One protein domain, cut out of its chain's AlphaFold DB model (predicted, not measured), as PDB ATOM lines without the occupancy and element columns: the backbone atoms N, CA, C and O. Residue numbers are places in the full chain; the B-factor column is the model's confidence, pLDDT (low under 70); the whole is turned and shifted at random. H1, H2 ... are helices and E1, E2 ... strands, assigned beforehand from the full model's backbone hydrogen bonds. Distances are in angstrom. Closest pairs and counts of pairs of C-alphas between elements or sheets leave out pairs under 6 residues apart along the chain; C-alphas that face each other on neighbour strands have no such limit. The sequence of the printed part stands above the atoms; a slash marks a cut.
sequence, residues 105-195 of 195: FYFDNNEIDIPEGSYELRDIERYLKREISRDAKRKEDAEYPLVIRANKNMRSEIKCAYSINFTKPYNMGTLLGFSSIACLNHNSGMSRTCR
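Overview. This is residues 105 to 195 of the 195 residues of an uncharacterized protein of Cyphomyrmex costatus (UniProt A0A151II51). The long helix H1 runs along the edge strand E3, over one face of a small antiparallel sheet E3, E4, E5, and a separate two-stranded hairpin of E1 and E2 lies near its later residues. Two long stretches with no named element, residues 161 to 172 and 177 to 191, make up much of the rest, with the four-residue helix H2 between them, while residues 136 to 141 stick out after H1. The printed part has 91 residues, with two named helices and five named strands in the order E1, E2, H1, E3, E4, H2, E5. The class is mixed, helices and strands, with under half of the residues in named elements. The whole is compact and rounded, with a radius of gyration of the C-alphas of 12.6 A and spans of 31 by 26 by 26 A.

Arrangement. E1, residues 105 to 107, and E2, residues 110 to 113, form an antiparallel hairpin at 163 degrees, with N 105 and O 112 2.9 A apart, within hydrogen-bond range. H1, residues 121 to 135, comes closest to E2 at the C-alphas of Ile 112 and Glu 131, 7.3 A apart. E1 and H1 are apart, but only just, at 8.3 A. E3, residues 147 to 150, and E4, residues 156 to 160, form a second antiparallel hairpin at 162 degrees; N 147 and O 159 are 2.7 A apart, within hydrogen-bond range. H1 is on this sheet at a height of 7.8 A, over E3, and runs along the strands, at 12 degrees to E3 on the local plane. The closest C-alphas of H1 and E3 are those of Glu 125 and Ile 148, 5.4 A apart. H2, residues 173 to 176, only grazes the sheet; its closest C-alpha pair with E4 is Leu 176 and Ser 156, 5.8 A. E5, residues 192 to 194, is antiparallel to E4 at 161 degrees, with N 194 and O 158 2.9 A apart, within hydrogen-bond range. E3 and E5 are the edge strands. Every O i to N i+4 pair in H1 is within hydrogen-bond range; H2 is too short for such a pair.

Along the chain. E1 begins at C-alpha 105, (295.614, 262.860, 265.682), and measures 6.6 A; E2 measures 10.3 A. H1 measures 21.4 A and begins at C-alpha 121, (303.422, 255.454, 273.943). E3 measures 10.1 A, E4 13.1 A and H2 5.2 A. E5 measures 6.4 A and ends at C-alpha 194, (307.201, 269.095, 270.430).

Size, cuts and confidence. The farthest C-alphas, of Lys 137 and Asn 153, are 35.9 A apart. The printed part has no cut and ends at the chain's last residue, 195. The links H1 to E3, E4 to H2 and H2 to E5 are long. The mean pLDDT of the printed part is 75.1, with residues 135 to 144 and 179 to 195 under 70.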
ATOM      1  N   PHE A 105     294.289 262.335 265.992       91.25
ATOM      2  CA  PHE A 105     295.614 262.860 265.682       91.25
ATOM      3  C   PHE A 105     295.582 263.644 264.369       91.25
ATOM      4  O   PHE A 105     295.288 263.095 263.310       91.25
ATOM      5  N   TYR A 106     295.896 264.938 264.435       89.19
ATOM      6  CA  TYR A 106     295.842 265.839 263.285       89.19
ATOM      7  C   TYR A 106     297.242 266.173 262.778       89.19
ATOM      8  O   TYR A 106     298.042 266.749 263.521       89.19
ATOM      9  N   PHE A 107     297.513 265.880 261.505       85.69
ATOM     10  CA  PHE A 107     298.813 266.109 260.868       85.69
ATOM     11  C   PHE A 107     298.639 266.625 259.435       85.69
ATOM     12  O   PHE A 107     297.812 266.093 258.713       85.69
ATOM     13  N   ASP A 108     299.381 267.653 259.007       80.50
ATOM     14  CA  ASP A 108     299.390 268.173 257.618       80.50
ATOM     15  C   ASP A 108     297.995 268.272 256.948       80.50
ATOM     16  O   ASP A 108     297.831 267.994 255.763       80.50
ATOM     17  N   ASN A 109     296.983 268.690 257.718       82.50
ATOM     18  CA  ASN A 109     295.553 268.765 257.366       82.50
ATOM     19  C   ASN A 109     294.770 267.443 257.272       82.50
ATOM     20  O   ASN A 109     293.549 267.500 257.148       82.50
ATOM     21  N   ASN A 110     295.420 266.299 257.419       86.06
ATOM     22  CA  ASN A 110     294.783 264.999 257.587       86.06
ATOM     23  C   ASN A 110     294.420 264.739 259.058       86.06
ATOM     24  O   ASN A 110     294.920 265.399 259.982       86.06
ATOM     25  N   GLU A 111     293.545 263.763 259.272       90.94
ATOM     26  CA  GLU A 111     293.188 263.254 260.593       90.94
ATOM     27  C   GLU A 111     293.288 261.730 260.631       90.94
ATOM     28  O   GLU A 111     292.985 261.059 259.648       90.94
ATOM     29  N   ILE A 112     293.727 261.201 261.772       92.00
ATOM     30  CA  ILE A 112     293.729 259.769 262.076       92.00
ATOM     31  C   ILE A 112     292.903 259.567 263.336       92.00
ATOM     32  O   ILE A 112     293.169 260.198 264.364       92.00
ATOM     33  N   ASP A 113     291.936 258.662 263.247       93.69
ATOM     34  CA  ASP A 113     291.163 258.183 264.383       93.69
ATOM     35  C   ASP A 113     291.868 256.977 265.003       93.69
ATOM     36  O   ASP A 113     292.064 255.947 264.357       93.69
ATOM     37  N   ILE A 114     292.256 257.101 266.269       93.62
ATOM     38  CA  ILE A 114     292.846 256.002 267.032       93.62
ATOM     39  C   ILE A 114     291.697 255.212 267.684       93.62
ATOM     40  O   ILE A 114     290.785 255.816 268.255       93.62
ATOM     41  N   PRO A 115     291.683 253.869 267.608       93.81
ATOM     42  CA  PRO A 115     290.645 253.081 268.265       93.81
ATOM     43  C   PRO A 115     290.669 253.291 269.783       93.81
ATOM     44  O   PRO A 115     291.736 253.470 270.366       93.81
ATOM     45  N   GLU A 116     289.512 253.246 270.439       92.12
ATOM     46  CA  GLU A 116     289.448 253.347 271.902       92.12
ATOM     47  C   GLU A 116     290.178 252.174 272.572       92.12
ATOM     48  O   GLU A 116     290.180 251.052 272.060       92.12
ATOM     49  N   GLY A 117     290.804 252.427 273.719       90.44
ATOM     50  CA  GLY A 117     291.541 251.400 274.447       90.44
ATOM     51  C   GLY A 117     292.663 251.941 275.320       90.44
ATOM     52  O   GLY A 117     292.884 253.148 275.433       90.44
ATOM     53  N   SER A 118     293.378 251.014 275.949       85.31
ATOM     54  CA  SER A 118     294.610 251.317 276.670       85.31
ATOM     55  C   SER A 118     295.801 251.125 275.740       85.31
ATOM     56  O   SER A 118     295.865 250.129 275.018       85.31
ATOM     57  N   TYR A 119     296.720 252.086 275.742       87.25
ATOM     58  CA  TYR A 119     297.885 252.084 274.866       87.25
ATOM     59  C   TYR A 119     299.126 252.535 275.620       87.25
ATOM     60  O   TYR A 119     299.085 253.491 276.395       87.25
ATOM     61  N   GLU A 120     300.260 251.922 275.296       87.50
ATOM     62  CA  GLU A 120     301.556 252.515 275.594       87.50
ATOM     63  C   GLU A 120     301.928 253.576 274.546       87.50
ATOM     64  O   GLU A 120     301.496 253.517 273.390       87.50
ATOM     65  N   LEU A 121     302.834 254.498 274.901       87.62
ATOM     66  CA  LEU A 121     303.422 255.454 273.943       87.62
ATOM     67  C   LEU A 121     303.952 254.755 272.676       87.62
ATOM     68  O   LEU A 121     303.790 255.270 271.570       87.62
ATOM     69  N   ARG A 122     304.553 253.568 272.838       86.75
ATOM     70  CA  ARG A 122     305.100 252.757 271.736       86.75
ATOM     71  C   ARG A 122     304.016 252.223 270.806       86.75
ATOM     72  O   ARG A 122     304.251 252.083 269.606       86.75
ATOM     73  N   ASP A 123     302.840 251.913 271.336       89.81
ATOM     74  CA  ASP A 123     301.735 251.395 270.535       89.81
ATOM     75  C   ASP A 123     301.078 252.509 269.728       89.81
ATOM     76  O   ASP A 123     300.844 252.325 268.531       89.81
ATOM     77  N   ILE A 124     300.910 253.693 270.328       90.06
ATOM     78  CA  ILE A 124     300.461 254.900 269.619       90.06
ATOM     79  C   ILE A 124     301.449 255.258 268.502       90.06
ATOM     80  O   ILE A 124     301.041 255.468 267.360       90.06
ATOM     81  N   GLU A 125     302.757 255.271 268.791       90.06
ATOM     82  CA  GLU A 125     303.801 255.528 267.790       90.06
ATOM     83  C   GLU A 125     303.691 254.561 266.603       90.06
ATOM     84  O   GLU A 125     303.687 254.972 265.439       90.06
ATOM     85  N   ARG A 126     303.595 253.260 266.893       90.38
ATOM     86  CA  ARG A 126     303.531 252.195 265.889       90.38
ATOM     87  C   ARG A 126     302.272 252.292 265.035       90.38
ATOM     88  O   ARG A 126     302.350 252.087 263.822       90.38
ATOM     89  N   TYR A 127     301.137 252.593 265.659       91.31
ATOM     90  CA  TYR A 127     299.862 252.772 264.978       91.31
ATOM     91  C   TYR A 127     299.916 253.971 264.028       91.31
ATOM     92  O   TYR A 127     299.676 253.822 262.832       91.31
ATOM     93  N   LEU A 128     300.346 255.136 264.518       90.12
ATOM     94  CA  LEU A 128     300.437 256.347 263.704       90.12
ATOM     95  C   LEU A 128     301.436 256.202 262.552       90.12
ATOM     96  O   LEU A 128     301.140 256.617 261.436       90.12
ATOM     97  N   LYS A 129     302.589 255.553 262.770       88.19
ATOM     98  CA  LYS A 129     303.529 255.220 261.682       88.19
ATOM     99  C   LYS A 129     302.851 254.414 260.576       88.19
ATOM    100  O   LYS A 129     303.095 254.675 259.398       88.19
ATOM    101  N   ARG A 130     302.024 253.433 260.946       86.69
ATOM    102  CA  ARG A 130     301.309 252.576 259.997       86.69
ATOM    103  C   ARG A 130     300.270 253.364 259.206       86.69
ATOM    104  O   ARG A 130     300.267 253.245 257.986       86.69
ATOM    105  N   GLU A 131     299.442 254.165 259.869       88.12
ATOM    106  CA  GLU A 131     298.385 254.932 259.196       88.12
ATOM    107  C   GLU A 131     298.958 256.048 258.312       88.12
ATOM    108  O   GLU A 131     298.600 256.150 257.143       88.12
ATOM    109  N   ILE A 132     299.960 256.795 258.787       83.38
ATOM    110  CA  ILE A 132     300.622 257.834 257.977       83.38
ATOM    111  C   ILE A 132     301.288 257.231 256.728       83.38
ATOM    112  O   ILE A 132     301.263 257.835 255.657       83.38
ATOM    113  N   SER A 133     301.855 256.024 256.836       78.12
ATOM    114  CA  SER A 133     302.459 255.330 255.687       78.12
ATOM    115  C   SER A 133     301.428 254.857 254.657       78.12
ATOM    116  O   SER A 133     301.788 254.645 253.502       78.12
ATOM    117  N   ARG A 134     300.160 254.674 255.052       73.50
ATOM    118  CA  ARG A 134     299.067 254.307 254.138       73.50
ATOM    119  C   ARG A 134     298.565 255.510 253.342       73.50
ATOM    120  O   ARG A 134     298.312 255.368 252.149       73.50
ATOM    121  N   ASP A 135     298.480 256.676 253.982       65.81
ATOM    122  CA  ASP A 135     297.962 257.905 253.365       65.81
ATOM    123  C   ASP A 135     299.006 258.671 252.534       65.81
ATOM    124  O   ASP A 135     298.667 259.389 251.588       65.81
ATOM    125  N   ALA A 136     300.299 258.531 252.845       59.03
ATOM    126  CA  ALA A 136     301.350 259.279 252.167       59.03
ATOM    127  C   ALA A 136     301.765 258.647 250.823       59.03
ATOM    128  O   ALA A 136     302.521 257.675 250.761       59.03
ATOM    129  N   LYS A 137     301.403 259.301 249.709       55.66
ATOM    130  CA  LYS A 137     302.189 259.226 248.464       55.66
ATOM    131  C   LYS A 137     303.623 259.695 248.761       55.66
ATOM    132  O   LYS A 137     303.862 260.892 248.861       55.66
ATOM    133  N   ARG A 138     304.549 258.738 248.907       54.44
ATOM    134  CA  ARG A 138     306.023 258.856 248.866       54.44
ATOM    135  C   ARG A 138     306.618 260.177 249.388       54.44
ATOM    136  O   ARG A 138     306.856 261.113 248.629       54.44
ATOM    137  N   LYS A 139     307.022 260.165 250.657       53.69
ATOM    138  CA  LYS A 139     308.286 260.781 251.097       53.69
ATOM    139  C   LYS A 139     309.084 259.720 251.855       53.69
ATOM    140  O   LYS A 139     309.228 259.797 253.069       53.69
ATOM    141  N   GLU A 140     309.544 258.700 251.126       51.38
ATOM    142  CA  GLU A 140     310.479 257.684 251.647       51.38
ATOM    143  C   GLU A 140     311.789 258.317 252.164       51.38
ATOM    144  O   GLU A 140     312.451 257.727 253.010       51.38
ATOM    145  N   ASP A 141     312.089 259.558 251.759       49.66
ATOM    146  CA  ASP A 141     313.318 260.288 252.105       49.66
ATOM    147  C   ASP A 141     313.149 261.335 253.227       49.66
ATOM    148  O   ASP A 141     313.985 262.227 253.386       49.66
ATOM    149  N   ALA A 142     312.057 261.303 254.001       54.62
ATOM    150  CA  ALA A 142     311.928 262.206 255.145       54.62
ATOM    151  C   ALA A 142     312.877 261.761 256.273       54.62
ATOM    152  O   ALA A 142     312.635 260.758 256.937       54.62
ATOM    153  N   GLU A 143     313.915 262.565 256.523       52.09
ATOM    154  CA  GLU A 143     314.966 262.390 257.546       52.09
ATOM    155  C   GLU A 143     314.432 262.092 258.970       52.09
ATOM    156  O   GLU A 143     315.169 261.605 259.825       52.09
ATOM    157  N   TYR A 144     313.136 262.318 259.227       57.38
ATOM    158  CA  TYR A 144     312.496 262.100 260.524       57.38
ATOM    159  C   TYR A 144     311.135 261.388 260.397       57.38
ATOM    160  O   TYR A 144     310.104 262.064 260.261       57.38
ATOM    161  N   PRO A 145     311.080 260.042 260.493       72.06
ATOM    162  CA  PRO A 145     309.826 259.335 260.755       72.06
ATOM    163  C   PRO A 145     309.198 259.854 262.059       72.06
ATOM    164  O   PRO A 145     309.912 260.309 262.951       72.06
ATOM    165  N   LEU A 146     307.866 259.798 262.182       83.31
ATOM    166  CA  LEU A 146     307.181 260.136 263.435       83.31
ATOM    167  C   LEU A 146     307.757 259.281 264.570       83.31
ATOM    168  O   LEU A 146     307.681 258.066 264.496       83.31
ATOM    169  N   VAL A 147     308.307 259.892 265.609       85.88
ATOM    170  CA  VAL A 147     308.797 259.235 266.821       85.88
ATOM    171  C   VAL A 147     308.067 259.847 268.000       85.88
ATOM    172  O   VAL A 147     308.056 261.066 268.159       85.88
ATOM    173  N   ILE A 148     307.484 259.000 268.837       87.31
ATOM    174  CA  ILE A 148     306.850 259.393 270.091       87.31
ATOM    175  C   ILE A 148     307.565 258.629 271.194       87.31
ATOM    176  O   ILE A 148     307.639 257.404 271.167       87.31
ATOM    177  N   ARG A 149     308.136 259.350 272.153       85.62
ATOM    178  CA  ARG A 149     308.874 258.744 273.265       85.62
ATOM    179  C   ARG A 149     308.764 259.602 274.505       85.62
ATOM    180  O   ARG A 149     308.479 260.786 274.406       85.62
ATOM    181  N   ALA A 150     309.070 259.040 275.659       82.19
ATOM    182  CA  ALA A 150     309.254 259.846 276.849       82.19
ATOM    183  C   ALA A 150     310.641 260.503 276.878       82.19
ATOM    184  O   ALA A 150     311.635 259.939 276.411       82.19
ATOM    185  N   ASN A 151     310.708 261.708 277.436       77.25
ATOM    186  CA  ASN A 151     311.954 262.405 277.721       77.25
ATOM    187  C   ASN A 151     312.494 262.045 279.120       77.25
ATOM    188  O   ASN A 151     311.880 261.291 279.872       77.25
ATOM    189  N   LYS A 152     313.644 262.625 279.495       78.56
ATOM    190  CA  LYS A 152     314.292 262.390 280.803       78.56
ATOM    191  C   LYS A 152     313.436 262.786 282.017       78.56
ATOM    192  O   LYS A 152     313.729 262.346 283.118       78.56
ATOM    193  N   ASN A 153     312.404 263.599 281.807       73.75
ATOM    194  CA  ASN A 153     311.476 264.066 282.832       73.75
ATOM    195  C   ASN A 153     310.105 263.372 282.711       73.75
ATOM    196  O   ASN A 153     309.108 263.933 283.157       73.75
ATOM    197  N   MET A 154     310.038 262.202 282.061       73.69
ATOM    198  CA  MET A 154     308.820 261.399 281.887       73.69
ATOM    199  C   MET A 154     307.685 262.093 281.112       73.69
ATOM    200  O   MET A 154     306.544 261.647 281.158       73.69
ATOM    201  N   ARG A 155     307.972 263.172 280.370       77.19
ATOM    202  CA  ARG A 155     306.990 263.817 279.478       77.19
ATOM    203  C   ARG A 155     307.117 263.277 278.062       77.19
ATOM    204  O   ARG A 155     308.230 262.988 277.622       77.19
ATOM    205  N   SER A 156     306.007 263.202 277.336       83.88
ATOM    206  CA  SER A 156     306.020 262.815 275.925       83.88
ATOM    207  C   SER A 156     306.790 263.838 275.085       83.88
ATOM    208  O   SER A 156     306.633 265.045 275.232       83.88
ATOM    209  N   GLU A 157     307.629 263.349 274.184       85.00
ATOM    210  CA  GLU A 157     308.363 264.096 273.172       85.00
ATOM    211  C   GLU A 157     307.947 263.527 271.815       85.00
ATOM    212  O   GLU A 157     308.087 262.323 271.574       85.00
ATOM    213  N   ILE A 158     307.448 264.388 270.927       85.81
ATOM    214  CA  ILE A 158     307.115 263.996 269.555       85.81
ATOM    215  C   ILE A 158     308.149 264.590 268.614       85.81
ATOM    216  O   ILE A 158     308.343 265.807 268.594       85.81
ATOM    217  N   LYS A 159     308.776 263.738 267.804       84.19
ATOM    218  CA  LYS A 159     309.644 264.138 266.702       84.19
ATOM    219  C   LYS A 159     309.057 263.721 265.373       84.19
ATOM    220  O   LYS A 159     308.794 262.546 265.176       84.19
ATOM    221  N   CYS A 160     308.836 264.653 264.457       79.62
ATOM    222  CA  CYS A 160     308.351 264.306 263.123       79.62
ATOM    223  C   CYS A 160     308.651 265.396 262.091       79.62
ATOM    224  O   CYS A 160     309.019 266.524 262.437       79.62
ATOM    225  N   ALA A 161     308.466 265.045 260.817       77.25
ATOM    226  CA  ALA A 161     308.512 265.973 259.690       77.25
ATOM    227  C   ALA A 161     307.176 266.704 259.431       77.25
ATOM    228  O   ALA A 161     307.146 267.660 258.655       77.25
ATOM    229  N   TYR A 162     306.088 266.265 260.068       78.75
ATOM    230  CA  TYR A 162     304.728 266.750 259.826       78.75
ATOM    231  C   TYR A 162     304.360 267.921 260.749       78.75
ATOM    232  O   TYR A 162     304.895 268.088 261.848       78.75
ATOM    233  N   SER A 163     303.413 268.747 260.317       79.44
ATOM    234  CA  SER A 163     302.796 269.778 261.142       79.44
ATOM    235  C   SER A 163     301.657 269.185 261.965       79.44
ATOM    236  O   SER A 163     300.642 268.786 261.402       79.44
ATOM    237  N   ILE A 164     301.807 269.156 263.292       83.12
ATOM    238  CA  ILE A 164     300.807 268.604 264.218       83.12
ATOM    239  C   ILE A 164     299.925 269.724 264.775       83.12
ATOM    240  O   ILE A 164     300.429 270.787 265.147       83.12
ATOM    241  N   ASN A 165     298.615 269.481 264.865       83.06
ATOM    242  CA  ASN A 165     297.650 270.449 265.385       83.06
ATOM    243  C   ASN A 165     296.886 269.915 266.616       83.06
ATOM    244  O   ASN A 165     296.096 268.981 266.506       83.06
ATOM    245  N   PHE A 166     297.073 270.567 267.771       85.38
ATOM    246  CA  PHE A 166     296.389 270.250 269.035       85.38
ATOM    247  C   PHE A 166     295.269 271.240 269.414       85.38
ATOM    248  O   PHE A 166     294.735 271.165 270.516       85.38
ATOM    249  N   THR A 167     294.889 272.177 268.538       84.44
ATOM    250  CA  THR A 167     293.766 273.104 268.801       84.44
ATOM    251  C   THR A 167     292.414 272.547 268.368       84.44
ATOM    252  O   THR A 167     291.375 273.058 268.778       84.44
ATOM    253  N   LYS A 168     292.411 271.511 267.525       86.25
ATOM    254  CA  LYS A 168     291.192 270.872 267.023       86.25
ATOM    255  C   LYS A 168     290.503 270.032 268.114       86.25
ATOM    256  O   LYS A 168     291.184 269.535 269.014       86.25
ATOM    257  N   PRO A 169     289.168 269.869 268.065       89.25
ATOM    258  CA  PRO A 169     288.439 269.068 269.048       89.25
ATOM    259  C   PRO A 169     288.888 267.603 269.025       89.25
ATOM    260  O   PRO A 169     289.392 267.119 268.017       89.25
ATOM    261  N   TYR A 170     288.704 266.904 270.146       91.50
ATOM    262  CA  TYR A 170     289.021 265.477 270.305       91.50
ATOM    263  C   TYR A 170     290.491 265.091 270.096       91.50
ATOM    264  O   TYR A 170     290.813 263.920 269.896       91.50
ATOM    265  N   ASN A 171     291.399 266.067 270.137       88.56
ATOM    266  CA  ASN A 171     292.813 265.815 269.923       88.56
ATOM    267  C   ASN A 171     293.441 265.028 271.085       88.56
ATOM    268  O   ASN A 171     293.125 265.234 272.257       88.56
ATOM    269  N   MET A 172     294.418 264.195 270.751       88.94
ATOM    270  CA  MET A 172     295.210 263.430 271.716       88.94
ATOM    271  C   MET A 172     296.313 264.267 272.406       88.94
ATOM    272  O   MET A 172     297.109 263.744 273.182       88.94
ATOM    273  N   GLY A 173     296.391 265.577 272.148       85.88
ATOM    274  CA  GLY A 173     297.424 266.458 272.700       85.88
ATOM    275  C   GLY A 173     297.425 266.461 274.225       85.88
ATOM    276  O   GLY A 173     298.460 266.192 274.830       85.88
ATOM    277  N   THR A 174     296.253 266.639 274.840       81.50
ATOM    278  CA  THR A 174     296.094 266.583 276.303       81.50
ATOM    279  C   THR A 174     296.516 265.230 276.870       81.50
ATOM    280  O   THR A 174     297.154 265.184 277.919       81.50
ATOM    281  N   LEU A 175     296.215 264.135 276.161       86.62
ATOM    282  CA  LEU A 175     296.592 262.784 276.577       86.62
ATOM    283  C   LEU A 175     298.113 262.619 276.638       86.62
ATOM    284  O   LEU A 175     298.642 262.038 277.578       86.62
ATOM    285  N   LEU A 176     298.812 263.171 275.650       84.94
ATOM    286  CA  LEU A 176     300.267 263.129 275.562       84.94
ATOM    287  C   LEU A 176     300.951 264.223 276.404       84.94
ATOM    288  O   LEU A 176     302.179 264.244 276.474       84.94
ATOM    289  N   GLY A 177     300.188 265.097 277.067       81.62
ATOM    290  CA  GLY A 177     300.706 266.161 277.931       81.62
ATOM    291  C   GLY A 177     301.047 267.476 277.218       81.62
ATOM    292  O   GLY A 177     301.776 268.291 277.780       81.62
ATOM    293  N   PHE A 178     300.529 267.709 276.008       82.12
ATOM    294  CA  PHE A 178     300.714 268.951 275.252       82.12
ATOM    295  C   PHE A 178     299.557 269.929 275.473       82.12
ATOM    296  O   PHE A 178     298.389 269.589 275.285       82.12
ATOM    297  N   SER A 179     299.879 271.182 275.800       66.31
ATOM    298  CA  SER A 179     298.928 272.296 275.723       66.31
ATOM    299  C   SER A 179     298.826 272.810 274.284       66.31
ATOM    300  O   SER A 179     299.813 272.782 273.554       66.31
ATOM    301  N   SER A 180     297.647 273.310 273.915       56.38
ATOM    302  CA  SER A 180     297.059 273.605 272.592       56.38
ATOM    303  C   SER A 180     297.938 274.162 271.453       56.38
ATOM    304  O   SER A 180     297.479 274.220 270.317       56.38
ATOM    305  N   ILE A 181     299.181 274.576 271.689       56.28
ATOM    306  CA  ILE A 181     300.090 275.144 270.689       56.28
ATOM    307  C   ILE A 181     301.479 274.535 270.905       56.28
ATOM    308  O   ILE A 181     302.278 275.087 271.652       56.28
ATOM    309  N   ALA A 182     301.780 273.400 270.271       49.09
ATOM    310  CA  ALA A 182     303.109 272.795 270.413       49.09
ATOM    311  C   ALA A 182     303.956 272.822 269.136       49.09
ATOM    312  O   ALA A 182     305.169 272.699 269.234       49.09
ATOM    313  N   CYS A 183     303.373 273.005 267.945       49.25
ATOM    314  CA  CYS A 183     304.140 272.858 266.706       49.25
ATOM    315  C   CYS A 183     303.607 273.748 265.555       49.25
ATOM    316  O   CYS A 183     303.169 273.251 264.520       49.25
ATOM    317  N   LEU A 184     303.677 275.081 265.716       44.38
ATOM    318  CA  LEU A 184     303.482 276.059 264.631       44.38
ATOM    319  C   LEU A 184     304.787 276.831 264.334       44.38
ATOM    320  O   LEU A 184     305.228 277.627 265.156       44.38
ATOM    321  N   ASN A 185     305.297 276.632 263.105       43.31
ATOM    322  CA  ASN A 185     306.267 277.446 262.332       43.31
ATOM    323  C   ASN A 185     307.761 277.348 262.741       43.31
ATOM    324  O   ASN A 185     308.073 277.281 263.917       43.31
ATOM    325  N   HIS A 186     308.782 277.347 261.870       37.38
ATOM    326  CA  HIS A 186     308.936 277.530 260.418       37.38
ATOM    327  C   HIS A 186     310.312 276.929 260.010       37.38
ATOM    328  O   HIS A 186     311.260 277.047 260.782       37.38
ATOM    329  N   ASN A 187     310.400 276.335 258.809       36.19
ATOM    330  CA  ASN A 187     311.582 275.964 257.992       36.19
ATOM    331  C   ASN A 187     311.569 274.496 257.541       36.19
ATOM    332  O   ASN A 187     311.736 273.550 258.308       36.19
ATOM    333  N   SER A 188     311.335 274.338 256.241       38.53
ATOM    334  CA  SER A 188     311.451 273.109 255.469       38.53
ATOM    335  C   SER A 188     312.862 272.532 255.599       38.53
ATOM    336  O   SER A 188     313.789 273.062 254.991       38.53
ATOM    337  N   GLY A 189     313.016 271.465 256.389       40.88
ATOM    338  CA  GLY A 189     314.242 270.659 256.414       40.88
ATOM    339  C   GLY A 189     314.696 270.122 257.775       40.88
ATOM    340  O   GLY A 189     315.616 269.321 257.789       40.88
ATOM    341  N   MET A 190     314.094 270.506 258.911       40.84
ATOM    342  CA  MET A 190     314.541 270.041 260.243       40.84
ATOM    343  C   MET A 190     313.448 269.314 261.037       40.84
ATOM    344  O   MET A 190     312.280 269.705 261.013       40.84
ATOM    345  N   SER A 191     313.856 268.273 261.780       45.59
ATOM    346  CA  SER A 191     313.039 267.562 262.776       45.59
ATOM    347  C   SER A 191     312.363 268.546 263.718       45.59
ATOM    348  O   SER A 191     313.034 269.285 264.441       45.59
ATOM    349  N   ARG A 192     311.036 268.496 263.802       59.56
ATOM    350  CA  ARG A 192     310.296 269.242 264.824       59.56
ATOM    351  C   ARG A 192     310.296 268.424 266.098       59.56
ATOM    352  O   ARG A 192     310.092 267.225 266.015       59.56
ATOM    353  N   THR A 193     310.567 269.040 267.244       52.47
ATOM    354  CA  THR A 193     310.445 268.386 268.552       52.47
ATOM    355  C   THR A 193     309.385 269.136 269.344       52.47
ATOM    356  O   THR A 193     309.651 270.253 269.781       52.47
ATOM    357  N   CYS A 194     308.203 268.550 269.516       60.09
ATOM    358  CA  CYS A 194     307.201 269.095 270.430       60.09
ATOM    359  C   CYS A 194     307.565 268.608 271.859       60.09
ATOM    360  O   CYS A 194     307.812 267.411 272.046       60.09
ATOM    361  N   ARG A 195     307.668 269.526 272.835       53.84
ATOM    362  CA  ARG A 195     308.010 269.269 274.254       53.84
ATOM    363  C   ARG A 195     306.946 269.797 275.203       53.84
ATOM    364  O   ARG A 195     306.271 270.769 274.805       53.84
TER     365      ARG A 195